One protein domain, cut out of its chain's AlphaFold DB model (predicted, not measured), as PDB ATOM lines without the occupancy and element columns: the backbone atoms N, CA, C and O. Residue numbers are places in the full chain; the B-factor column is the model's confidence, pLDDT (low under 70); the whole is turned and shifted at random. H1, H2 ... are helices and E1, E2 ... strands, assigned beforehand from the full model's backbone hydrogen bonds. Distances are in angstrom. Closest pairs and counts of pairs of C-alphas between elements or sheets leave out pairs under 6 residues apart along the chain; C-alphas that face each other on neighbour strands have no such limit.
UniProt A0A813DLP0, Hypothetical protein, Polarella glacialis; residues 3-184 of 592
ATOM      1  N   LEU A   3      40.637 -18.372  -8.030       77.94
ATOM      2  CA  LEU A   3      39.935 -19.078  -9.097       77.94
ATOM      3  C   LEU A   3      40.940 -19.424 -10.189       77.94
ATOM      4  O   LEU A   3      41.689 -18.551 -10.632       77.94
ATOM      5  N   ALA A   4      40.952 -20.679 -10.615       81.56
ATOM      6  CA  ALA A   4      41.701 -21.115 -11.782       81.56
ATOM      7  C   ALA A   4      40.733 -21.749 -12.779       81.56
ATOM      8  O   ALA A   4      40.068 -22.735 -12.460       81.56
ATOM      9  N   LEU A   5      40.627 -21.142 -13.961       81.44
ATOM     10  CA  LEU A   5      39.800 -21.652 -15.049       81.44
ATOM     11  C   LEU A   5      40.380 -22.985 -15.533       81.44
ATOM     12  O   LEU A   5      41.584 -23.082 -15.778       81.44
ATOM     13  N   LEU A   6      39.524 -23.996 -15.669       77.06
ATOM     14  CA  LEU A   6      39.855 -25.206 -16.408       77.06
ATOM     15  C   LEU A   6      39.791 -24.829 -17.889       77.06
ATOM     16  O   LEU A   6      38.743 -24.405 -18.371       77.06
ATOM     17  N   GLN A   7      40.923 -24.897 -18.593       71.56
ATOM     18  CA  GLN A   7      40.921 -24.685 -20.041       71.56
ATOM     19  C   GLN A   7      40.069 -25.758 -20.719       71.56
ATOM     20  O   GLN A   7      40.072 -26.916 -20.296       71.56
ATOM     21  N   ASP A   8      39.341 -25.343 -21.755       61.34
ATOM     22  CA  ASP A   8      38.383 -26.187 -22.456       61.34
ATOM     23  C   ASP A   8      39.100 -27.414 -23.051       61.34
ATOM     24  O   ASP A   8      40.040 -27.256 -23.843       61.34
ATOM     25  N   PRO A   9      38.713 -28.647 -22.681       53.97
ATOM     26  CA  PRO A   9      39.424 -29.852 -23.097       53.97
ATOM     27  C   PRO A   9      39.297 -30.167 -24.596       53.97
ATOM     28  O   PRO A   9      39.890 -31.152 -25.043       53.97
ATOM     29  N   GLU A  10      38.521 -29.391 -25.362       58.69
ATOM     30  CA  GLU A  10      38.398 -29.533 -26.818       58.69
ATOM     31  C   GLU A  10      39.555 -28.879 -27.596       58.69
ATOM     32  O   GLU A  10      39.901 -29.369 -28.671       58.69
ATOM     33  N   GLU A  11      40.214 -27.841 -27.064       57.09
ATOM     34  CA  GLU A  11      41.345 -27.187 -27.753       57.09
ATOM     35  C   GLU A  11      42.702 -27.851 -27.478       57.09
ATOM     36  O   GLU A  11      43.648 -27.686 -28.254       57.09
ATOM     37  N   SER A  12      42.823 -28.653 -26.416       54.16
ATOM     38  CA  SER A  12      44.034 -29.437 -26.175       54.16
ATOM     39  C   SER A  12      43.953 -30.771 -26.919       54.16
ATOM     40  O   SER A  12      43.308 -31.709 -26.458       54.16
ATOM     41  N   SER A  13      44.666 -30.908 -28.039       51.22
ATOM     42  CA  SER A  13      44.816 -32.164 -28.801       51.22
ATOM     43  C   SER A  13      45.601 -33.268 -28.059       51.22
ATOM     44  O   SER A  13      46.154 -34.173 -28.685       51.22
ATOM     45  N   SER A  14      45.708 -33.170 -26.733       54.06
ATOM     46  CA  SER A  14      46.349 -34.133 -25.844       54.06
ATOM     47  C   SER A  14      45.400 -35.310 -25.622       54.06
ATOM     48  O   SER A  14      44.338 -35.158 -25.023       54.06
ATOM     49  N   SER A  15      45.781 -36.489 -26.115       55.53
ATOM     50  CA  SER A  15      45.044 -37.752 -25.955       55.53
ATOM     51  C   SER A  15      44.989 -38.275 -24.517       55.53
ATOM     52  O   SER A  15      44.299 -39.258 -24.256       55.53
ATOM     53  N   ASP A  16      45.719 -37.647 -23.601       60.28
ATOM     54  CA  ASP A  16      45.879 -38.104 -22.227       60.28
ATOM     55  C   ASP A  16      44.792 -37.426 -21.380       60.28
ATOM     56  O   ASP A  16      44.799 -36.208 -21.209       60.28
ATOM     57  N   GLY A  17      43.796 -38.202 -20.942       70.69
ATOM     58  CA  GLY A  17      42.519 -37.768 -20.357       70.69
ATOM     59  C   GLY A  17      42.580 -37.064 -18.996       70.69
ATOM     60  O   GLY A  17      41.750 -37.333 -18.142       70.69
ATOM     61  N   VAL A  18      43.518 -36.147 -18.763       75.88
ATOM     62  CA  VAL A  18      43.659 -35.422 -17.492       75.88
ATOM     63  C   VAL A  18      43.783 -33.924 -17.756       75.88
ATOM     64  O   VAL A  18      44.654 -33.479 -18.502       75.88
ATOM     65  N   ALA A  19      42.933 -33.129 -17.107       78.25
ATOM     66  CA  ALA A  19      43.040 -31.679 -17.096       78.25
ATOM     67  C   ALA A  19      43.958 -31.239 -15.946       78.25
ATOM     68  O   ALA A  19      43.645 -31.406 -14.765       78.25
ATOM     69  N   PHE A  20      45.109 -30.664 -16.287       77.81
ATOM     70  CA  PHE A  20      46.047 -30.133 -15.304       77.81
ATOM     71  C   PHE A  20      45.861 -28.624 -15.131       77.81
ATOM     72  O   PHE A  20      45.941 -27.869 -16.099       77.81
ATOM     73  N   VAL A  21      45.656 -28.174 -13.893       79.38
ATOM     74  CA  VAL A  21      45.493 -26.757 -13.555       79.38
ATOM     75  C   VAL A  21      46.467 -26.363 -12.451       79.38
ATOM     76  O   VAL A  21      46.374 -26.803 -11.304       79.38
ATOM     77  N   GLU A  22      47.399 -25.472 -12.782       78.00
ATOM     78  CA  GLU A  22      48.296 -24.873 -11.796       78.00
ATOM     79  C   GLU A  22      47.720 -23.556 -11.259       78.00
ATOM     80  O   GLU A  22      47.573 -22.564 -11.976       78.00
ATOM     81  N   VAL A  23      47.457 -23.510  -9.954       77.94
ATOM     82  CA  VAL A  23      46.990 -22.316  -9.246       77.94
ATOM     83  C   VAL A  23      48.200 -21.545  -8.704       77.94
ATOM     84  O   VAL A  23      48.521 -21.578  -7.511       77.94
ATOM     85  N   LYS A  24      48.885 -20.816  -9.597       74.69
ATOM     86  CA  LYS A  24      50.170 -20.137  -9.314       74.69
ATOM     87  C   LYS A  24      50.173 -19.266  -8.056       74.69
ATOM     88  O   LYS A  24      51.164 -19.252  -7.333       74.69
ATOM     89  N   ALA A  25      49.071 -18.574  -7.753       72.69
ATOM     90  CA  ALA A  25      48.999 -17.659  -6.608       72.69
ATOM     91  C   ALA A  25      49.158 -18.350  -5.239       72.69
ATOM     92  O   ALA A  25      49.518 -17.690  -4.267       72.69
ATOM     93  N   LEU A  26      48.888 -19.658  -5.152       74.19
ATOM     94  CA  LEU A  26      48.988 -20.438  -3.912       74.19
ATOM     95  C   LEU A  26      50.099 -21.498  -3.957       74.19
ATOM     96  O   LEU A  26      50.274 -22.223  -2.982       74.19
ATOM     97  N   GLY A  27      50.819 -21.628  -5.080       79.31
ATOM     98  CA  GLY A  27      51.734 -22.753  -5.327       79.31
ATOM     99  C   GLY A  27      51.038 -24.123  -5.388       79.31
ATOM    100  O   GLY A  27      51.706 -25.162  -5.410       79.31
ATOM    101  N   LEU A  28      49.703 -24.118  -5.412       84.81
ATOM    102  CA  LEU A  28      48.846 -25.293  -5.437       84.81
ATOM    103  C   LEU A  28      48.728 -25.779  -6.883       84.81
ATOM    104  O   LEU A  28      48.443 -24.993  -7.783       84.81
ATOM    105  N   ALA A  29      48.938 -27.069  -7.102       86.81
ATOM    106  CA  ALA A  29      48.679 -27.713  -8.383       86.81
ATOM    107  C   ALA A  29      47.520 -28.689  -8.204       86.81
ATOM    108  O   ALA A  29      47.492 -29.415  -7.211       86.81
ATOM    109  N   VAL A  30      46.568 -28.690  -9.131       87.81
ATOM    110  CA  VAL A  30      45.429 -29.608  -9.113       87.81
ATOM    111  C   VAL A  30      45.378 -30.333 -10.449       87.81
ATOM    112  O   VAL A  30      45.341 -29.699 -11.501       87.81
ATOM    113  N   ALA A  31      45.389 -31.660 -10.411       88.00
ATOM    114  CA  ALA A  31      45.122 -32.498 -11.568       88.00
ATOM    115  C   ALA A  31      43.719 -33.088 -11.412       88.00
ATOM    116  O   ALA A  31      43.438 -33.788 -10.436       88.00
ATOM    117  N   VAL A  32      42.837 -32.764 -12.354       85.69
ATOM    118  CA  VAL A  32      41.457 -33.247 -12.400       85.69
ATOM    119  C   VAL A  32      41.349 -34.220 -13.573       85.69
ATOM    120  O   VAL A  32      41.610 -33.810 -14.706       85.69
ATOM    121  N   PRO A  33      40.980 -35.491 -13.346       83.38
ATOM    122  CA  PRO A  33      40.713 -36.410 -14.448       83.38
ATOM    123  C   PRO A  33      39.611 -35.857 -15.359       83.38
ATOM    124  O   PRO A  33      38.666 -35.214 -14.895       83.38
ATOM    125  N   LYS A  34      39.708 -36.063 -16.671       81.06
ATOM    126  CA  LYS A  34      38.738 -35.515 -17.634       81.06
ATOM    127  C   LYS A  34      37.355 -36.136 -17.442       81.06
ATOM    128  O   LYS A  34      36.346 -35.488 -17.697       81.06
ATOM    129  N   GLU A  35      37.310 -37.362 -16.942       79.44
ATOM    130  CA  GLU A  35      36.119 -38.133 -16.600       79.44
ATOM    131  C   GLU A  35      35.328 -37.485 -15.458       79.44
ATOM    132  O   GLU A  35      34.106 -37.620 -15.407       79.44
ATOM    133  N   VAL A  36      36.013 -36.743 -14.582       73.50
ATOM    134  CA  VAL A  36      35.419 -36.006 -13.459       73.50
ATOM    135  C   VAL A  36      34.701 -34.741 -13.925       73.50
ATOM    136  O   VAL A  36      33.775 -34.276 -13.258       73.50
ATOM    137  N   LEU A  37      35.094 -34.178 -15.072       77.31
ATOM    138  CA  LEU A  37      34.418 -33.019 -15.640       77.31
ATOM    139  C   LEU A  37      33.044 -33.467 -16.154       77.31
ATOM    140  O   LEU A  37      32.968 -34.279 -17.082       77.31
ATOM    141  N   PRO A  38      31.937 -32.977 -15.565       71.38
ATOM    142  CA  PRO A  38      30.618 -33.450 -15.941       71.38
ATOM    143  C   PRO A  38      30.377 -33.147 -17.418       71.38
ATOM    144  O   PRO A  38      30.320 -31.986 -17.816       71.38
ATOM    145  N   ARG A  39      30.187 -34.194 -18.231       70.19
ATOM    146  CA  ARG A  39      29.981 -34.074 -19.689       70.19
ATOM    147  C   ARG A  39      28.788 -33.189 -20.073       70.19
ATOM    148  O   ARG A  39      28.677 -32.777 -21.219       70.19
ATOM    149  N   ASN A  40      27.896 -32.931 -19.117       60.12
ATOM    150  CA  ASN A  40      26.653 -32.192 -19.307       60.12
ATOM    151  C   ASN A  40      26.728 -30.728 -18.840       60.12
ATOM    152  O   ASN A  40      25.716 -30.031 -18.916       60.12
ATOM    153  N   ILE A  41      27.868 -30.251 -18.327       64.69
ATOM    154  CA  ILE A  41      28.013 -28.833 -17.987       64.69
ATOM    155  C   ILE A  41      28.428 -28.084 -19.245       64.69
ATOM    156  O   ILE A  41      29.570 -28.149 -19.686       64.69
ATOM    157  N   VAL A  42      27.460 -27.382 -19.824       62.59
ATOM    158  CA  VAL A  42      27.702 -26.416 -20.891       62.59
ATOM    159  C   VAL A  42      28.285 -25.163 -20.240       62.59
ATOM    160  O   VAL A  42      27.542 -24.414 -19.606       62.59
ATOM    161  N   GLY A  43      29.601 -24.965 -20.367       72.75
ATOM    162  CA  GLY A  43      30.271 -23.723 -19.975       72.75
ATOM    163  C   GLY A  43      31.619 -23.882 -19.258       72.75
ATOM    164  O   GLY A  43      32.121 -24.989 -19.064       72.75
ATOM    165  N   GLN A  44      32.231 -22.753 -18.889       82.62
ATOM    166  CA  GLN A  44      33.541 -22.692 -18.248       82.62
ATOM    167  C   GLN A  44      33.476 -23.157 -16.789       82.62
ATOM    168  O   GLN A  44      32.934 -22.489 -15.900       82.62
ATOM    169  N   LEU A  45      34.106 -24.302 -16.530       84.25
ATOM    170  CA  LEU A  45      34.389 -24.781 -15.184       84.25
ATOM    171  C   LEU A  45      35.664 -24.130 -14.642       84.25
ATOM    172  O   LEU A  45      36.642 -23.901 -15.353       84.25
ATOM    173  N   ALA A  46      35.680 -23.859 -13.345       86.56
ATOM    174  CA  ALA A  46      36.860 -23.409 -12.631       86.56
ATOM    175  C   ALA A  46      37.016 -24.179 -11.324       86.56
ATOM    176  O   ALA A  46      36.044 -24.628 -10.716       86.56
ATOM    177  N   ILE A  47      38.253 -24.289 -10.860       86.00
ATOM    178  CA  ILE A  47      38.551 -24.754  -9.511       86.00
ATOM    179  C   ILE A  47      38.700 -23.518  -8.633       86.00
ATOM    180  O   ILE A  47      39.564 -22.665  -8.863       86.00
ATOM    181  N   SER A  48      37.849 -23.420  -7.618       88.25
ATOM    182  CA  SER A  48      38.015 -22.482  -6.517       88.25
ATOM    183  C   SER A  48      38.801 -23.168  -5.410       88.25
ATOM    184  O   SER A  48      38.355 -24.170  -4.853       88.25
ATOM    185  N   ALA A  49      39.962 -22.609  -5.074       86.44
ATOM    186  CA  ALA A  49      40.743 -23.033  -3.923       86.44
ATOM    187  C   ALA A  49      40.832 -21.892  -2.901       86.44
ATOM    188  O   ALA A  49      41.248 -20.764  -3.208       86.44
ATOM    189  N   ILE A  50      40.455 -22.182  -1.656       87.00
ATOM    190  CA  ILE A  50      40.552 -21.251  -0.532       87.00
ATOM    191  C   ILE A  50      41.492 -21.851   0.507       87.00
ATOM    192  O   ILE A  50      41.185 -22.849   1.148       87.00
ATOM    193  N   MET A  51      42.647 -21.216   0.700       87.25
ATOM    194  CA  MET A  51      43.536 -21.549   1.809       87.25
ATOM    195  C   MET A  51      42.994 -20.912   3.092       87.25
ATOM    196  O   MET A  51      42.929 -19.686   3.212       87.25
ATOM    197  N   LEU A  52      42.620 -21.741   4.059       84.75
ATOM    198  CA  LEU A  52      42.240 -21.318   5.398       84.75
ATOM    199  C   LEU A  52      43.503 -21.289   6.265       84.75
ATOM    200  O   LEU A  52      44.191 -22.297   6.435       84.75
ATOM    201  N   SER A  53      43.828 -20.116   6.810       73.38
ATOM    202  CA  SER A  53      44.975 -19.974   7.709       73.38
ATOM    203  C   SER A  53      44.731 -20.774   8.987       73.38
ATOM    204  O   SER A  53      43.794 -20.502   9.739       73.38
ATOM    205  N   THR A  54      45.583 -21.760   9.251       63.66
ATOM    206  CA  THR A  54      45.564 -22.499  10.509       63.66
ATOM    207  C   THR A  54      46.569 -21.901  11.480       63.66
ATOM    208  O   THR A  54      47.778 -22.002  11.278       63.66
ATOM    209  N   SER A  55      46.096 -21.343  12.594       51.34
ATOM    210  CA  SER A  55      46.931 -21.269  13.796       51.34
ATOM    211  C   SER A  55      47.146 -22.697  14.298       51.34
ATOM    212  O   SER A  55      46.149 -23.393  14.479       51.34
ATOM    213  N   ASN A  56      48.395 -23.131  14.515       53.03
ATOM    214  CA  ASN A  56      48.755 -24.465  15.026       53.03
ATOM    215  C   ASN A  56      47.821 -24.918  16.165       53.03
ATOM    216  O   ASN A  56      48.025 -24.568  17.327       53.03
ATOM    217  N   SER A  57      46.789 -25.696  15.837       51.91
ATOM    218  CA  SER A  57      45.831 -26.222  16.805       51.91
ATOM    219  C   SER A  57      45.944 -27.738  16.809       51.91
ATOM    220  O   SER A  57      45.602 -28.391  15.824       51.91
ATOM    221  N   SER A  58      46.435 -28.293  17.914       50.09
ATOM    222  CA  SER A  58      46.352 -29.730  18.177       50.09
ATOM    223  C   SER A  58      44.885 -30.119  18.375       50.09
ATOM    224  O   SER A  58      44.163 -29.417  19.088       50.09
ATOM    225  N   ARG A  59      44.429 -31.197  17.730       62.38
ATOM    226  CA  ARG A  59      43.061 -31.724  17.865       62.38
ATOM    227  C   ARG A  59      43.108 -33.241  18.088       62.38
ATOM    228  O   ARG A  59      44.065 -33.908  17.712       62.38
ATOM    229  N   ARG A  60      42.103 -33.806  18.753       52.09
ATOM    230  CA  ARG A  60      41.964 -35.267  18.879       52.09
ATOM    231  C   ARG A  60      41.029 -35.772  17.791       52.09
ATOM    232  O   ARG A  60      40.077 -35.076  17.450       52.09
ATOM    233  N   PHE A  61      41.326 -36.952  17.264       63.06
ATOM    234  CA  PHE A  61      40.589 -37.568  16.174       63.06
ATOM    235  C   PHE A  61      40.069 -38.928  16.660       63.06
ATOM    236  O   PHE A  61      40.819 -39.666  17.316       63.06
ATOM    237  N   PRO A  62      38.793 -39.259  16.414       53.81
ATOM    238  CA  PRO A  62      38.315 -40.616  16.627       53.81
ATOM    239  C   PRO A  62      39.089 -41.561  15.699       53.81
ATOM    240  O   PRO A  62      39.408 -41.209  14.562       53.81
ATOM    241  N   ARG A  63      39.455 -42.739  16.207       58.72
ATOM    242  CA  ARG A  63      40.107 -43.764  15.392       58.72
ATOM    243  C   ARG A  63      39.052 -44.453  14.533       58.72
ATOM    244  O   ARG A  63      37.996 -44.824  15.027       58.72
ATOM    245  N   GLU A  64      39.364 -44.606  13.256       53.06
ATOM    246  CA  GLU A  64      38.517 -45.255  12.253       53.06
ATOM    247  C   GLU A  64      38.482 -46.770  12.539       53.06
ATOM    248  O   GLU A  64      39.525 -47.430  12.527       53.06
ATOM    249  N   GLY A  65      37.304 -47.288  12.894       52.34
ATOM    250  CA  GLY A  65      37.043 -48.682  13.267       52.34
ATOM    251  C   GLY A  65      35.638 -48.840  13.864       52.34
ATOM    252  O   GLY A  65      35.056 -47.847  14.302       52.34
ATOM    253  N   ASP A  66      35.101 -50.065  13.851       44.00
ATOM    254  CA  ASP A  66      33.731 -50.381  14.276       44.00
ATOM    255  C   ASP A  66      33.358 -49.692  15.596       44.00
ATOM    256  O   ASP A  66      34.092 -49.731  16.592       44.00
ATOM    257  N   ILE A  67      32.198 -49.032  15.579       52.25
ATOM    258  CA  ILE A  67      31.718 -48.099  16.610       52.25
ATOM    259  C   ILE A  67      31.683 -48.752  18.007       52.25
ATOM    260  O   ILE A  67      31.836 -48.054  19.006       52.25
ATOM    261  N   GLU A  68      31.586 -50.081  18.087       49.00
ATOM    262  CA  GLU A  68      31.553 -50.825  19.352       49.00
ATOM    263  C   GLU A  68      32.928 -51.016  20.032       49.00
ATOM    264  O   GLU A  68      32.975 -51.213  21.246       49.00
ATOM    265  N   GLU A  69      34.058 -50.897  19.320       44.16
ATOM    266  CA  GLU A  69      35.412 -50.983  19.913       44.16
ATOM    267  C   GLU A  69      36.168 -49.639  19.959       44.16
ATOM    268  O   GLU A  69      37.196 -49.522  20.641       44.16
ATOM    269  N   SER A  70      35.659 -48.598  19.290       45.56
ATOM    270  CA  SER A  70      36.363 -47.315  19.127       45.56
ATOM    271  C   SER A  70      36.443 -46.453  20.400       45.56
ATOM    272  O   SER A  70      37.336 -45.608  20.508       45.56
ATOM    273  N   GLU A  71      35.619 -46.714  21.426       45.56
ATOM    274  CA  GLU A  71      35.620 -45.925  22.672       45.56
ATOM    275  C   GLU A  71      36.961 -45.954  23.435       45.56
ATOM    276  O   GLU A  71      37.214 -45.099  24.289       45.56
ATOM    277  N   ARG A  72      37.861 -46.906  23.141       48.25
ATOM    278  CA  ARG A  72      39.114 -47.081  23.901       48.25
ATOM    279  C   ARG A  72      40.364 -46.454  23.292       48.25
ATOM    280  O   ARG A  72      41.365 -46.361  24.003       48.25
ATOM    281  N   TYR A  73      40.352 -45.994  22.040       55.06
ATOM    282  CA  TYR A  73      41.575 -45.508  21.388       55.06
ATOM    283  C   TYR A  73      41.328 -44.275  20.518       55.06
ATOM    284  O   TYR A  73      40.994 -44.383  19.348       55.06
ATOM    285  N   TRP A  74      41.583 -43.094  21.078       60.62
ATOM    286  CA  TRP A  74      41.652 -41.841  20.325       60.62
ATOM    287  C   TRP A  74      43.050 -41.688  19.722       60.62
ATOM    288  O   TRP A  74      44.049 -41.794  20.443       60.62
ATOM    289  N   GLU A  75      43.139 -41.395  18.428       73.00
ATOM    290  CA  GLU A  75      44.396 -40.967  17.821       73.00
ATOM    291  C   GLU A  75      44.519 -39.446  17.988       73.00
ATOM    292  O   GLU A  75      43.704 -38.655  17.512       73.00
ATOM    293  N   SER A  76      45.542 -39.000  18.718       78.56
ATOM    294  CA  SER A  76      45.895 -37.580  18.710       78.56
ATOM    295  C   SER A  76      46.501 -37.262  17.349       78.56
ATOM    296  O   SER A  76      47.425 -37.952  16.924       78.56
ATOM    297  N   ALA A  77      46.050 -36.206  16.682       85.31
ATOM    298  CA  ALA A  77      46.688 -35.772  15.447       85.31
ATOM    299  C   ALA A  77      46.862 -34.251  15.426       85.31
ATOM    300  O   ALA A  77      46.248 -33.501  16.184       85.31
ATOM    301  N   ILE A  78      47.780 -33.767  14.605       88.19
ATOM    302  CA  ILE A  78      48.027 -32.335  14.453       88.19
ATOM    303  C   ILE A  78      47.944 -32.013  12.975       88.19
ATOM    304  O   ILE A  78      48.545 -32.702  12.154       88.19
ATOM    305  N   ILE A  79      47.206 -30.957  12.644       91.12
ATOM    306  CA  ILE A  79      47.230 -30.377  11.304       91.12
ATOM    307  C   ILE A  79      48.612 -29.737  11.123       91.12
ATOM    308  O   ILE A  79      48.950 -28.795  11.838       91.12
ATOM    309  N   THR A  80      49.435 -30.290  10.232       91.44
ATOM    310  CA  THR A  80      50.845 -29.893  10.048       91.44
ATOM    311  C   THR A  80      51.057 -28.880   8.931       91.44
ATOM    312  O   THR A  80      52.181 -28.426   8.724       91.44
ATOM    313  N   GLY A  81      49.997 -28.500   8.223       88.38
ATOM    314  CA  GLY A  81      50.062 -27.598   7.082       88.38
ATOM    315  C   GLY A  81      48.747 -26.862   6.833       88.38
ATOM    316  O   GLY A  81      47.830 -26.949   7.651       88.38
ATOM    317  N   PRO A  82      48.660 -26.113   5.724       89.25
ATOM    318  CA  PRO A  82      47.478 -25.326   5.407       89.25
ATOM    319  C   PRO A  82      46.249 -26.214   5.191       89.25
ATOM    320  O   PRO A  82      46.350 -27.321   4.658       89.25
ATOM    321  N   VAL A  83      45.086 -25.702   5.595       91.25
ATOM    322  CA  VAL A  83      43.788 -26.290   5.253       91.25
ATOM    323  C   VAL A  83      43.331 -25.654   3.949       91.25
ATOM    324  O   VAL A  83      43.349 -24.429   3.821       91.25
ATOM    325  N   PHE A  84      42.908 -26.470   2.995       90.44
ATOM    326  CA  PHE A  84      42.393 -26.008   1.712       90.44
ATOM    327  C   PHE A  84      40.945 -26.422   1.565       90.44
ATOM    328  O   PHE A  84      40.635 -27.584   1.776       90.44
ATOM    329  N   ASP A  85      40.089 -25.491   1.180       90.81
ATOM    330  CA  ASP A  85      38.759 -25.792   0.669       90.81
ATOM    331  C   ASP A  85      38.816 -25.781  -0.858       90.81
ATOM    332  O   ASP A  85      39.231 -24.776  -1.448       90.81
ATOM    333  N   VAL A  86      38.500 -26.919  -1.478       88.81
ATOM    334  CA  VAL A  86      38.551 -27.099  -2.932       88.81
ATOM    335  C   VAL A  86      37.149 -27.391  -3.436       88.81
ATOM    336  O   VAL A  86      36.548 -28.408  -3.096       88.81
ATOM    337  N   THR A  87      36.649 -26.499  -4.282       90.31
ATOM    338  CA  THR A  87      35.300 -26.575  -4.841       90.31
ATOM    339  C   THR A  87      35.367 -26.355  -6.345       90.31
ATOM    340  O   THR A  87      36.041 -25.435  -6.813       90.31
ATOM    341  N   LEU A  88      34.653 -27.172  -7.115       89.25
ATOM    342  CA  LEU A  88      34.411 -26.887  -8.527       89.25
ATOM    343  C   LEU A  88      33.316 -25.833  -8.633       89.25
ATOM    344  O   LEU A  88      32.306 -25.919  -7.939       89.25
ATOM    345  N   VAL A  89      33.511 -24.832  -9.480       89.44
ATOM    346  CA  VAL A  89      32.540 -23.762  -9.703       89.44
ATOM    347  C   VAL A  89      32.279 -23.590 -11.197       89.44
ATOM    348  O   VAL A  89      33.197 -23.699 -12.006       89.44
ATOM    349  N   SER A  90      31.031 -23.317 -11.566       88.94
ATOM    350  CA  SER A  90      30.681 -22.837 -12.908       88.94
ATOM    351  C   SER A  90      30.826 -21.319 -12.924       88.94
ATOM    352  O   SER A  90      30.484 -20.659 -11.939       88.94
ATOM    353  N   VAL A  91      31.374 -20.771 -14.009       87.81
ATOM    354  CA  VAL A  91      31.623 -19.327 -14.152       87.81
ATOM    355  C   VAL A  91      30.543 -18.641 -14.996       87.81
ATOM    356  O   VAL A  91      30.283 -17.453 -14.807       87.81
ATOM    357  N   ASP A  92      29.844 -19.374 -15.863       81.62
ATOM    358  CA  ASP A  92      28.972 -18.798 -16.901       81.62
ATOM    359  C   ASP A  92      27.707 -18.124 -16.353       81.62
ATOM    360  O   ASP A  92      27.156 -17.222 -16.978       81.62
ATOM    361  N   SER A  93      27.249 -18.528 -15.165       76.94
ATOM    362  CA  SER A  93      26.039 -17.999 -14.506       76.94
ATOM    363  C   SER A  93      26.337 -17.287 -13.177       76.94
ATOM    364  O   SER A  93      25.486 -17.190 -12.281       76.94
ATOM    365  N   GLY A  94      27.567 -16.778 -13.054       82.12
ATOM    366  CA  GLY A  94      28.165 -16.352 -11.792       82.12
ATOM    367  C   GLY A  94      28.833 -17.527 -11.081       82.12
ATOM    368  O   GLY A  94      28.476 -18.675 -11.315       82.12
ATOM    369  N   VAL A  95      29.814 -17.241 -10.220       83.06
ATOM    370  CA  VAL A  95      30.602 -18.261  -9.506       83.06
ATOM    371  C   VAL A  95      29.684 -19.075  -8.588       83.06
ATOM    372  O   VAL A  95      29.374 -18.645  -7.477       83.06
ATOM    373  N   ARG A  96      29.229 -20.237  -9.061       85.31
ATOM    374  CA  ARG A  96      28.328 -21.140  -8.330       85.31
ATOM    375  C   ARG A  96      28.997 -22.492  -8.116       85.31
ATOM    376  O   ARG A  96      29.540 -23.030  -9.082       85.31
ATOM    377  N   PRO A  97      28.965 -23.055  -6.896       86.00
ATOM    378  CA  PRO A  97      29.524 -24.374  -6.637       86.00
ATOM    379  C   PRO A  97      28.785 -25.437  -7.453       86.00
ATOM    380  O   PRO A  97      27.557 -25.455  -7.519       86.00
ATOM    381  N   VAL A  98      29.554 -26.320  -8.080       86.31
ATOM    382  CA  VAL A  98      29.065 -27.481  -8.817       86.31
ATOM    383  C   VAL A  98      29.166 -28.680  -7.891       86.31
ATOM    384  O   VAL A  98      30.253 -29.049  -7.444       86.31
ATOM    385  N   LEU A  99      28.021 -29.294  -7.606       81.62
ATOM    386  CA  LEU A  99      27.978 -30.528  -6.841       81.62
ATOM    387  C   LEU A  99      28.446 -31.678  -7.735       81.62
ATOM    388  O   LEU A  99      27.756 -32.045  -8.685       81.62
ATOM    389  N   VAL A 100      29.606 -32.249  -7.421       81.00
ATOM    390  CA  VAL A 100      30.082 -33.479  -8.058       81.00
ATOM    391  C   VAL A 100      29.996 -34.608  -7.044       81.00
ATOM    392  O   VAL A 100      30.540 -34.512  -5.946       81.00
ATOM    393  N   GLN A 101      29.261 -35.656  -7.403       80.12
ATOM    394  CA  GLN A 101      29.090 -36.862  -6.599       80.12
ATOM    395  C   GLN A 101      29.694 -38.050  -7.344       80.12
ATOM    396  O   GLN A 101      29.707 -38.052  -8.572       80.12
ATOM    397  N   ASN A 102      30.136 -39.064  -6.594       80.25
ATOM    398  CA  ASN A 102      30.620 -40.343  -7.129       80.25
ATOM    399  C   ASN A 102      31.768 -40.180  -8.133       80.25
ATOM    400  O   ASN A 102      31.682 -40.617  -9.276       80.25
ATOM    401  N   LEU A 103      32.841 -39.522  -7.697       83.44
ATOM    402  CA  LEU A 103      34.087 -39.511  -8.451       83.44
ATOM    403  C   LEU A 103      34.630 -40.945  -8.515       83.44
ATOM    404  O   LEU A 103      34.961 -41.505  -7.474       83.44
ATOM    405  N   ASP A 104      34.698 -41.526  -9.713       86.56
ATOM    406  CA  ASP A 104      35.316 -42.844  -9.931       86.56
ATOM    407  C   ASP A 104      36.849 -42.762  -9.857       86.56
ATOM    408  O   ASP A 104      37.515 -43.711  -9.445       86.56
ATOM    409  N   GLU A 105      37.403 -41.604 -10.224       90.31
ATOM    410  CA  GLU A 105      38.830 -41.305 -10.150       90.31
ATOM    411  C   GLU A 105      39.096 -40.130  -9.197       90.31
ATOM    412  O   GLU A 105      38.344 -39.146  -9.192       90.31
ATOM    413  N   PRO A 106      40.167 -40.190  -8.388       93.25
ATOM    414  CA  PRO A 106      40.467 -39.138  -7.435       93.25
ATOM    415  C   PRO A 106      41.040 -37.898  -8.123       93.25
ATOM    416  O   PRO A 106      41.849 -37.970  -9.046       93.25
ATOM    417  N   ILE A 107      40.715 -36.735  -7.572       91.75
ATOM    418  CA  ILE A 107      41.381 -35.475  -7.890       91.75
ATOM    419  C   ILE A 107      42.715 -35.444  -7.143       91.75
ATOM    420  O   ILE A 107      42.757 -35.683  -5.932       91.75
ATOM    421  N   LEU A 108      43.809 -35.126  -7.840       93.81
ATOM    422  CA  LEU A 108      45.129 -34.995  -7.220       93.81
ATOM    423  C   LEU A 108      45.415 -33.530  -6.902       93.81
ATOM    424  O   LEU A 108      45.370 -32.671  -7.779       93.81
ATOM    425  N   ILE A 109      45.758 -33.239  -5.653       92.75
ATOM    426  CA  ILE A 109      46.018 -31.881  -5.170       92.75
ATOM    427  C   ILE A 109      47.403 -31.830  -4.528       92.75
ATOM    428  O   ILE A 109      47.665 -32.512  -3.534       92.75
ATOM    429  N   ARG A 110      48.286 -30.971  -5.043       93.56
ATOM    430  CA  ARG A 110      49.569 -30.649  -4.412       93.56
ATOM    431  C   ARG A 110      49.362 -29.621  -3.311       93.56
ATOM    432  O   ARG A 110      49.171 -28.439  -3.586       93.56
ATOM    433  N   ILE A 111      49.454 -30.073  -2.065       91.31
ATOM    434  CA  ILE A 111      49.282 -29.252  -0.855       91.31
ATOM    435  C   ILE A 111      50.538 -28.429  -0.554       91.31
ATOM    436  O   ILE A 111      50.446 -27.309  -0.054       91.31
ATOM    437  N   SER A 112      51.719 -28.985  -0.826       91.12
ATOM    438  CA  SER A 112      53.005 -28.337  -0.566       91.12
ATOM    439  C   SER A 112      54.033 -28.751  -1.609       91.12
ATOM    440  O   SER A 112      54.038 -29.901  -2.041       91.12
ATOM    441  N   ALA A 113      54.936 -27.837  -1.975       90.50
ATOM    442  CA  ALA A 113      56.113 -28.151  -2.787       90.50
ATOM    443  C   ALA A 113      57.160 -28.974  -2.010       90.50
ATOM    444  O   ALA A 113      58.005 -29.631  -2.608       90.50
ATOM    445  N   SER A 114      57.101 -28.973  -0.675       91.38
ATOM    446  CA  SER A 114      57.946 -29.803   0.188       91.38
ATOM    447  C   SER A 114      57.195 -31.034   0.698       91.38
ATOM    448  O   SER A 114      55.982 -31.005   0.909       91.38
ATOM    449  N   ARG A 115      57.928 -32.128   0.936       90.69
ATOM    450  CA  ARG A 115      57.389 -33.312   1.620       90.69
ATOM    451  C   ARG A 115      57.212 -33.008   3.111       90.69
ATOM    452  O   ARG A 115      58.105 -32.434   3.733       90.69
ATOM    453  N   PHE A 116      56.081 -33.409   3.687       91.12
ATOM    454  CA  PHE A 116      55.908 -33.393   5.143       91.12
ATOM    455  C   PHE A 116      56.667 -34.552   5.803       91.12
ATOM    456  O   PHE A 116      57.117 -35.491   5.145       91.12
ATOM    457  N   GLU A 117      56.798 -34.487   7.128       90.50
ATOM    458  CA  GLU A 117      57.403 -35.551   7.930       90.50
ATOM    459  C   GLU A 117      56.678 -36.894   7.739       90.50
ATOM    460  O   GLU A 117      55.464 -36.944   7.495       90.50
ATOM    461  N   SER A 118      57.421 -37.993   7.899       88.12
ATOM    462  CA  SER A 118      56.872 -39.345   7.812       88.12
ATOM    463  C   SER A 118      55.705 -39.540   8.790       88.12
ATOM    464  O   SER A 118      55.734 -39.090   9.938       88.12
ATOM    465  N   GLY A 119      54.643 -40.192   8.310       89.50
ATOM    466  CA  GLY A 119      53.400 -40.393   9.066       89.50
ATOM    467  C   GLY A 119      52.353 -39.283   8.907       89.50
ATOM    468  O   GLY A 119      51.270 -39.393   9.481       89.50
ATOM    469  N   THR A 120      52.632 -38.241   8.117       94.44
ATOM    470  CA  THR A 120      51.602 -37.285   7.685       94.44
ATOM    471  C   THR A 120      50.667 -37.952   6.678       94.44
ATOM    472  O   THR A 120      51.125 -38.562   5.714       94.44
ATOM    473  N   ARG A 121      49.355 -37.845   6.902       95.38
ATOM    474  CA  ARG A 121      48.302 -38.355   6.017       95.38
ATOM    475  C   ARG A 121      47.426 -37.216   5.517       95.38
ATOM    476  O   ARG A 121      47.295 -36.191   6.179       95.38
ATOM    477  N   CYS A 122      46.802 -37.419   4.369       95.81
ATOM    478  CA  CYS A 122      45.750 -36.546   3.875       95.81
ATOM    479  C   CYS A 122      44.432 -36.895   4.580       95.81
ATOM    480  O   CYS A 122      44.102 -38.071   4.729       95.81
ATOM    481  N   ARG A 123      43.697 -35.886   5.050       95.31
ATOM    482  CA  ARG A 123      42.361 -36.041   5.640       95.31
ATOM    483  C   ARG A 123      41.437 -34.981   5.057       95.31
ATOM    484  O   ARG A 123      41.888 -33.863   4.795       95.31
ATOM    485  N   TYR A 124      40.162 -35.310   4.911       94.31
ATOM    486  CA  TYR A 124      39.115 -34.350   4.560       94.31
ATOM    487  C   TYR A 124      38.178 -34.118   5.729       94.31
ATOM    488  O   TYR A 124      38.095 -34.950   6.630       94.31
ATOM    489  N   ARG A 125      37.480 -32.988   5.734       92.31
ATOM    490  CA  ARG A 125      36.499 -32.660   6.758       92.31
ATOM    491  C   ARG A 125      35.106 -33.047   6.278       92.31
ATOM    492  O   ARG A 125      34.441 -32.283   5.589       92.31
ATOM    493  N   ASN A 126      34.670 -34.216   6.715       89.00
ATOM    494  CA  ASN A 126      33.283 -34.637   6.701       89.00
ATOM    495  C   ASN A 126      32.470 -33.763   7.680       89.00
ATOM    496  O   ASN A 126      32.902 -33.490   8.805       89.00
ATOM    497  N   SER A 127      31.303 -33.283   7.250       82.06
ATOM    498  CA  SER A 127      30.428 -32.435   8.068       82.06
ATOM    499  C   SER A 127      29.853 -33.171   9.282       82.06
ATOM    500  O   SER A 127      29.630 -32.537  10.311       82.06
ATOM    501  N   LEU A 128      29.666 -34.490   9.181       82.75
ATOM    502  CA  LEU A 128      29.059 -35.339  10.204       82.75
ATOM    503  C   LEU A 128      30.104 -35.908  11.168       82.75
ATOM    504  O   LEU A 128      29.979 -35.770  12.382       82.75
ATOM    505  N   THR A 129      31.160 -36.528  10.636       83.44
ATOM    506  CA  THR A 129      32.151 -37.271  11.442       83.44
ATOM    507  C   THR A 129      33.413 -36.466  11.760       83.44
ATOM    508  O   THR A 129      34.270 -36.909  12.527       83.44
ATOM    509  N   GLY A 130      33.539 -35.253  11.214       88.94
ATOM    510  CA  GLY A 130      34.742 -34.443  11.338       88.94
ATOM    511  C   GLY A 130      35.813 -34.865  10.334       88.94
ATOM    512  O   GLY A 130      35.543 -35.032   9.155       88.94
ATOM    513  N   TRP A 131      37.072 -34.963  10.753       89.75
ATOM    514  CA  TRP A 131      38.156 -35.283   9.821       89.75
ATOM    515  C   TRP A 131      38.246 -36.794   9.551       89.75
ATOM    516  O   TRP A 131      38.529 -37.549  10.477       89.75
ATOM    517  N   SER A 132      38.086 -37.222   8.297       92.69
ATOM    518  CA  SER A 132      38.097 -38.628   7.850       92.69
ATOM    519  C   SER A 132      39.204 -38.886   6.812       92.69
ATOM    520  O   SER A 132      39.747 -37.943   6.222       92.69
ATOM    521  N   SER A 133      39.629 -40.153   6.668       92.94
ATOM    522  CA  SER A 133      40.520 -40.593   5.572       92.94
ATOM    523  C   SER A 133      39.804 -41.369   4.477       92.94
ATOM    524  O   SER A 133      40.441 -41.727   3.489       92.94
ATOM    525  N   ASP A 134      38.502 -41.593   4.613       92.81
ATOM    526  CA  ASP A 134      37.715 -42.246   3.575       92.81
ATOM    527  C   ASP A 134      37.850 -41.481   2.259       92.81
ATOM    528  O   ASP A 134      37.807 -40.255   2.234       92.81
ATOM    529  N   GLY A 135      38.109 -42.199   1.168       92.50
ATOM    530  CA  GLY A 135      38.262 -41.585  -0.150       92.50
ATOM    531  C   GLY A 135      39.446 -40.618  -0.296       92.50
ATOM    532  O   GLY A 135      39.500 -39.923  -1.312       92.50
ATOM    533  N   VAL A 136      40.385 -40.560   0.661       94.56
ATOM    534  CA  VAL A 136      41.575 -39.693   0.608       94.56
ATOM    535  C   VAL A 136      42.856 -40.477   0.887       94.56
ATOM    536  O   VAL A 136      42.986 -41.157   1.903       94.56
ATOM    537  N   SER A 137      43.862 -40.322   0.031       95.69
ATOM    538  CA  SER A 137      45.172 -40.958   0.199       95.69
ATOM    539  C   SER A 137      46.322 -40.002  -0.118       95.69
ATOM    540  O   SER A 137      46.145 -38.957  -0.744       95.69
ATOM    541  N   VAL A 138      47.518 -40.332   0.375       95.75
ATOM    542  CA  VAL A 138      48.754 -39.653  -0.036       95.75
ATOM    543  C   VAL A 138      49.180 -40.260  -1.365       95.75
ATOM    544  O   VAL A 138      49.313 -41.480  -1.445       95.75
ATOM    545  N   VAL A 139      49.400 -39.422  -2.375       96.00
ATOM    546  CA  VAL A 139      49.761 -39.878  -3.723       96.00
ATOM    547  C   VAL A 139      51.239 -40.243  -3.761       96.00
ATOM    548  O   VAL A 139      52.095 -39.494  -3.278       96.00
ATOM    549  N   THR A 140      51.540 -41.399  -4.334       94.69
ATOM    550  CA  THR A 140      52.906 -41.855  -4.587       94.69
ATOM    551  C   THR A 140      53.516 -41.139  -5.788       94.69
ATOM    552  O   THR A 140      52.826 -40.594  -6.647       94.69
ATOM    553  N   GLU A 141      54.844 -41.135  -5.868       91.62
ATOM    554  CA  GLU A 141      55.540 -40.509  -6.994       91.62
ATOM    555  C   GLU A 141      55.232 -41.232  -8.315       91.62
ATOM    556  O   GLU A 141      55.155 -40.610  -9.370       91.62
ATOM    557  N   GLU A 142      54.998 -42.543  -8.253       91.00
ATOM    558  CA  GLU A 142      54.587 -43.381  -9.378       91.00
ATOM    559  C   GLU A 142      53.204 -42.992  -9.908       91.00
ATOM    560  O   GLU A 142      53.047 -42.835 -11.116       91.00
ATOM    561  N   GLU A 143      52.230 -42.780  -9.020       91.81
ATOM    562  CA  GLU A 143      50.880 -42.332  -9.384       91.81
ATOM    563  C   GLU A 143      50.902 -40.928 -10.002       91.81
ATOM    564  O   GLU A 143      50.264 -40.698 -11.026       91.81
ATOM    565  N   ILE A 144      51.705 -40.003  -9.458       90.62
ATOM    566  CA  ILE A 144      51.871 -38.661 -10.044       90.62
ATOM    567  C   ILE A 144      52.473 -38.765 -11.452       90.62
ATOM    568  O   ILE A 144      51.984 -38.121 -12.379       90.62
ATOM    569  N   ARG A 145      53.512 -39.589 -11.640       88.00
ATOM    570  CA  ARG A 145      54.134 -39.807 -12.959       88.00
ATOM    571  C   ARG A 145      53.188 -40.474 -13.960       88.00
ATOM    572  O   ARG A 145      53.362 -40.260 -15.153       88.00
ATOM    573  N   ALA A 146      52.234 -41.279 -13.496       87.81
ATOM    574  CA  ALA A 146      51.243 -41.922 -14.355       87.81
ATOM    575  C   ALA A 146      50.168 -40.941 -14.853       87.81
ATOM    576  O   ALA A 146      49.657 -41.116 -15.954       87.81
ATOM    577  N   VAL A 147      49.844 -39.922 -14.050       85.25
ATOM    578  CA  VAL A 147      48.777 -38.947 -14.334       85.25
ATOM    579  C   VAL A 147      49.302 -37.696 -15.042       85.25
ATOM    580  O   VAL A 147      48.578 -37.072 -15.817       85.25
ATOM    581  N   LEU A 148      50.558 -37.307 -14.799       82.06
ATOM    582  CA  LEU A 148      51.154 -36.168 -15.491       82.06
ATOM    583  C   LEU A 148      51.408 -36.507 -16.969       82.06
ATOM    584  O   LEU A 148      51.992 -37.554 -17.262       82.06
ATOM    585  N   PRO A 149      51.026 -35.615 -17.904       71.94
ATOM    586  CA  PRO A 149      51.173 -35.863 -19.328       71.94
ATOM    587  C   PRO A 149      52.635 -36.143 -19.665       71.94
ATOM    588  O   PRO A 149      53.554 -35.409 -19.281       71.94
ATOM    589  N   ASN A 150      52.853 -37.223 -20.408       69.12
ATOM    590  CA  ASN A 150      54.163 -37.582 -20.915       69.12
ATOM    591  C   ASN A 150      54.554 -36.568 -21.994       69.12
ATOM    592  O   ASN A 150      54.267 -36.794 -23.166       69.12
ATOM    593  N   SER A 151      55.201 -35.451 -21.626       65.25
ATOM    594  CA  SER A 151      55.626 -34.466 -22.627       65.25
ATOM    595  C   SER A 151      56.480 -35.165 -23.689       65.25
ATOM    596  O   SER A 151      57.485 -35.824 -23.386       65.25
ATOM    597  N   SER A 152      56.041 -35.076 -24.944       64.19
ATOM    598  CA  SER A 152      56.690 -35.729 -26.082       64.19
ATOM    599  C   SER A 152      58.088 -35.167 -26.345       64.19
ATOM    600  O   SER A 152      58.948 -35.888 -26.847       64.19
ATOM    601  N   ASP A 153      58.349 -33.925 -25.929       71.56
ATOM    602  CA  ASP A 153      59.655 -33.286 -26.054       71.56
ATOM    603  C   ASP A 153      60.569 -33.628 -24.872       71.56
ATOM    604  O   ASP A 153      60.411 -33.154 -23.744       71.56
ATOM    605  N   ALA A 154      61.563 -34.476 -25.150       67.25
ATOM    606  CA  ALA A 154      62.542 -34.961 -24.179       67.25
ATOM    607  C   ALA A 154      63.397 -33.844 -23.544       67.25
ATOM    608  O   ALA A 154      63.908 -34.031 -22.440       67.25
ATOM    609  N   SER A 155      63.549 -32.690 -24.210       68.62
ATOM    610  CA  SER A 155      64.302 -31.537 -23.694       68.62
ATOM    611  C   SER A 155      63.533 -30.726 -22.651       68.62
ATOM    612  O   SER A 155      64.141 -30.261 -21.689       68.62
ATOM    613  N   ASP A 156      62.212 -30.610 -22.791       63.25
ATOM    614  CA  ASP A 156      61.367 -29.883 -21.831       63.25
ATOM    615  C   ASP A 156      61.019 -30.752 -20.618       63.25
ATOM    616  O   ASP A 156      60.849 -30.252 -19.501       63.25
ATOM    617  N   ARG A 157      61.036 -32.077 -20.812       63.50
ATOM    618  CA  ARG A 157      60.790 -33.082 -19.774       63.50
ATOM    619  C   ARG A 157      61.720 -32.912 -18.575       63.50
ATOM    620  O   ARG A 157      61.242 -32.866 -17.451       63.50
ATOM    621  N   ALA A 158      63.024 -32.747 -18.804       64.88
ATOM    622  CA  ALA A 158      64.017 -32.711 -17.726       64.88
ATOM    623  C   ALA A 158      63.901 -31.479 -16.806       64.88
ATOM    624  O   ALA A 158      64.282 -31.559 -15.639       64.88
ATOM    625  N   ASN A 159      63.371 -30.358 -17.305       65.19
ATOM    626  CA  ASN A 159      63.250 -29.124 -16.525       65.19
ATOM    627  C   ASN A 159      61.852 -28.933 -15.923       65.19
ATOM    628  O   ASN A 159      61.743 -28.391 -14.824       65.19
ATOM    629  N   ALA A 160      60.790 -29.393 -16.596       65.25
ATOM    630  CA  ALA A 160      59.422 -29.254 -16.101       65.25
ATOM    631  C   ALA A 160      59.026 -30.362 -15.106       65.25
ATOM    632  O   ALA A 160      58.344 -30.076 -14.122       65.25
ATOM    633  N   SER A 161      59.470 -31.613 -15.304       65.69
ATOM    634  CA  SER A 161      59.012 -32.734 -14.468       65.69
ATOM    635  C   SER A 161      59.525 -32.662 -13.034       65.69
ATOM    636  O   SER A 161      58.787 -32.995 -12.111       65.69
ATOM    637  N   ASN A 162      60.757 -32.184 -12.835       69.69
ATOM    638  CA  ASN A 162      61.410 -32.227 -11.524       69.69
ATOM    639  C   ASN A 162      60.678 -31.378 -10.473       69.69
ATOM    640  O   ASN A 162      60.624 -31.766  -9.315       69.69
ATOM    641  N   GLY A 163      60.048 -30.265 -10.863       79.56
ATOM    642  CA  GLY A 163      59.282 -29.434  -9.926       79.56
ATOM    643  C   GLY A 163      57.846 -29.910  -9.678       79.56
ATOM    644  O   GLY A 163      57.235 -29.525  -8.680       79.56
ATOM    645  N   LEU A 164      57.281 -30.715 -10.582       81.75
ATOM    646  CA  LEU A 164      55.887 -31.167 -10.517       81.75
ATOM    647  C   LEU A 164      55.740 -32.463  -9.717       81.75
ATOM    648  O   LEU A 164      54.798 -32.589  -8.940       81.75
ATOM    649  N   THR A 165      56.682 -33.397  -9.846       86.81
ATOM    650  CA  THR A 165      56.669 -34.653  -9.075       86.81
ATOM    651  C   THR A 165      57.105 -34.464  -7.622       86.81
ATOM    652  O   THR A 165      56.840 -35.314  -6.774       86.81
ATOM    653  N   GLU A 166      57.771 -33.352  -7.314       89.69
ATOM    654  CA  GLU A 166      58.149 -32.999  -5.950       89.69
ATOM    655  C   GLU A 166      56.965 -32.432  -5.147       89.69
ATOM    656  O   GLU A 166      56.048 -31.794  -5.673       89.69
ATOM    657  N   GLY A 167      56.995 -32.680  -3.835       91.75
ATOM    658  CA  GLY A 167      56.024 -32.152  -2.880       91.75
ATOM    659  C   GLY A 167      55.165 -33.197  -2.181       91.75
ATOM    660  O   GLY A 167      55.456 -34.394  -2.193       91.75
ATOM    661  N   PHE A 168      54.128 -32.712  -1.502       94.44
ATOM    662  CA  PHE A 168      53.130 -33.528  -0.825       94.44
ATOM    663  C   PHE A 168      51.796 -33.428  -1.556       94.44
ATOM    664  O   PHE A 168      51.168 -32.363  -1.589       94.44
ATOM    665  N   TRP A 169      51.386 -34.553  -2.126       95.38
ATOM    666  CA  TRP A 169      50.189 -34.687  -2.939       95.38
ATOM    667  C   TRP A 169      49.138 -35.521  -2.213       95.38
ATOM    668  O   TRP A 169      49.458 -36.529  -1.577       95.38
ATOM    669  N   CYS A 170      47.883 -35.105  -2.339       95.88
ATOM    670  CA  CYS A 170      46.723 -35.831  -1.842       95.88
ATOM    671  C   CYS A 170      45.803 -36.198  -3.000       95.88
ATOM    672  O   CYS A 170      45.453 -35.331  -3.794       95.88
ATOM    673  N   ALA A 171      45.403 -37.461  -3.067       95.50
ATOM    674  CA  ALA A 171      44.316 -37.933  -3.911       95.50
ATOM    675  C   ALA A 171      43.027 -37.846  -3.100       95.50
ATOM    676  O   ALA A 171      43.010 -38.254  -1.937       95.50
ATOM    677  N   THR A 172      41.955 -37.314  -3.683       94.38
ATOM    678  CA  THR A 172      40.657 -37.247  -3.013       94.38
ATOM    679  C   THR A 172      39.474 -37.440  -3.954       94.38
ATOM    680  O   THR A 172      39.452 -36.908  -5.058       94.38
ATOM    681  N   HIS A 173      38.459 -38.156  -3.471       92.81
ATOM    682  CA  HIS A 173      37.143 -38.283  -4.106       92.81
ATOM    683  C   HIS A 173      36.112 -37.290  -3.543       92.81
ATOM    684  O   HIS A 173      34.914 -37.417  -3.788       92.81
ATOM    685  N   HIS A 174      36.558 -36.307  -2.762       90.31
ATOM    686  CA  HIS A 174      35.694 -35.323  -2.128       90.31
ATOM    687  C   HIS A 174      36.019 -33.919  -2.660       90.31
ATOM    688  O   HIS A 174      37.144 -33.631  -3.063       90.31
ATOM    689  N   LEU A 175      35.042 -33.017  -2.610       87.44
ATOM    690  CA  LEU A 175      35.208 -31.584  -2.886       87.44
ATOM    691  C   LEU A 175      34.849 -30.815  -1.615       87.44
ATOM    692  O   LEU A 175      33.720 -30.366  -1.444       87.44
ATOM    693  N   SER A 176      35.771 -30.793  -0.656       88.69
ATOM    694  CA  SER A 176      35.548 -30.192   0.663       88.69
ATOM    695  C   SER A 176      36.840 -29.592   1.232       88.69
ATOM    696  O   SER A 176      37.796 -29.329   0.503       88.69
ATOM    697  N   MET A 177      36.890 -29.389   2.550       91.38
ATOM    698  CA  MET A 177      38.116 -28.990   3.234       91.38
ATOM    699  C   MET A 177      39.066 -30.180   3.422       91.38
ATOM    700  O   MET A 177      38.687 -31.183   4.021       91.38
ATOM    701  N   PHE A 178      40.330 -30.027   3.037       91.94
ATOM    702  CA  PHE A 178      41.403 -31.009   3.211       91.94
ATOM    703  C   PHE A 178      42.577 -30.425   3.980       91.94
ATOM    704  O   PHE A 178      42.856 -29.228   3.908       91.94
ATOM    705  N   ALA A 179      43.299 -31.281   4.701       94.31
ATOM    706  CA  ALA A 179      44.514 -30.891   5.399       94.31
ATOM    707  C   ALA A 179      45.521 -32.046   5.507       94.31
ATOM    708  O   ALA A 179      45.119 -33.208   5.649       94.31
ATOM    709  N   PRO A 180      46.831 -31.741   5.514       94.75
ATOM    710  CA  PRO A 180      47.848 -32.684   5.949       94.75
ATOM    711  C   PRO A 180      47.782 -32.819   7.477       94.75
ATOM    712  O   PRO A 180      47.910 -31.844   8.226       94.75
ATOM    713  N   VAL A 181      47.562 -34.041   7.948       94.06
ATOM    714  CA  VAL A 181      47.396 -34.370   9.362       94.06
ATOM    715  C   VAL A 181      48.457 -35.383   9.769       94.06
ATOM    716  O   VAL A 181      48.516 -36.495   9.246       94.06
ATOM    717  N   LYS A 182      49.297 -35.020  10.738       93.81
ATOM    718  CA  LYS A 182      50.263 -35.936  11.346       93.81
ATOM    719  C   LYS A 182      49.628 -36.645  12.527       93.81
ATOM    720  O   LYS A 182      49.267 -36.009  13.518       93.81
ATOM    721  N   ILE A 183      49.543 -37.966  12.433       87.75
ATOM    722  CA  ILE A 183      49.082 -38.810  13.533       87.75
ATOM    723  C   ILE A 183      50.204 -38.890  14.568       87.75
ATOM    724  O   ILE A 183      51.307 -39.362  14.284       87.75
ATOM    725  N   ILE A 184      49.932 -38.412  15.777       86.94
ATOM    726  CA  ILE A 184      50.810 -38.621  16.921       86.94
ATOM    727  C   ILE A 184      50.485 -40.005  17.453       86.94
ATOM    728  O   ILE A 184      49.501 -40.203  18.168       86.94
TER     729      ILE A 184
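This is residues 3 to 184 of the 592 residues of the protein "Hypothetical protein" of Polarella glacialis (UniProt A0A813DLP0). Two sheets make a loose sandwich, only partly face to face and with their strands crossed: a large, strongly twisted branched sheet of E1, E4, E5, E6, E7, E9, E10 and E13, and a smaller sheet in the order E2, E3, E8, E12, E11. The hairpin E5 and E6 reaches past the smaller sheet at one end, while H1 packs on that sheet and residues 152 to 159, of which 154 to 159 belong to H2, stick out. The printed part has 182 residues, with two named helices and thirteen named strands in the order E1 to E11, H1, H2, E12, E13; helices hold 18 and strands 74 of the 92 residues in named elements, the class being mostly strand, and the neighbour strands in both sheets are antiparallel. It is compact, with a radius of gyration of the C-alphas of 17.4 A, and spans 55 by 40 by 30 A.

The branched sheet holds E1, residues 3 to 5, from C-alpha 3 at (39.935, -19.078, -9.097); E4, 45 to 52, 22.3 A long; E5, 58 to 62; E6, 74 to 79; E7, 83 to 90, 22.7 A; E9, 120 to 126, 18.5 A; E10, 130 to 132; and E13, 177 to 184, 21.0 A, ending at C-alpha 184 at (50.810, -38.621, 16.921). The other holds E2, 18 to 23; E3, 28 to 33, 16.5 A; E8, 107 to 112; E11, 136 to 138; and E12, 168 to 172. H1 is residues 141 to 147 and H2 154 to 164, 15.7 A.

E13 bends by 52 degrees at residue 180, with E6 and E7 on one side (N 182 to O 78, 2.8 A; N 178 to O 84, 2.8 A) and E9 on the other (N 121 to O 181, 2.8 A). E4 is the neighbour of E7 (N 46 to O 89, 2.8 A) and of edge strand E1 (N 47 to O 4, 2.9 A). E5 and E6 form a hairpin (N 61 to O 75, 2.9 A), as do E9 and E10 (N 126 to O 130, 2.7 A). In the second sheet, hairpin E2 and E3 has N 19 to O 32 at 2.8 A, E3 and E8 N 31 to O 108 at 2.8 A, E8 and E12 N 107 to O 172 at 2.8 A, and E12 and E11 N 171 to O 137 at 2.9 A. Between the sheets, the closest C-alphas of E9 and E11 are those of Cys 122 and Ser 137, 5.8 A. H1 is on the second sheet at a height of 9.3 A; H2 is not on it. Every O i to N i+4 pair is within hydrogen-bond range in H1; in H2 2 of 7 are, and 2 of 8 O i to N i+3 pairs.

The two C-alphas farthest apart, Glu 68 and Ser 155, are 57.4 A apart. The printed part has no cut. The links E1 to E2, E3 to E4, E5 to E6 and E7 to E8 are long. The mean pLDDT of the printed part is 79.3; residues 8 to 16, 40 to 42, 54 to 74, 150 to 152 and 154 to 162 are under 70.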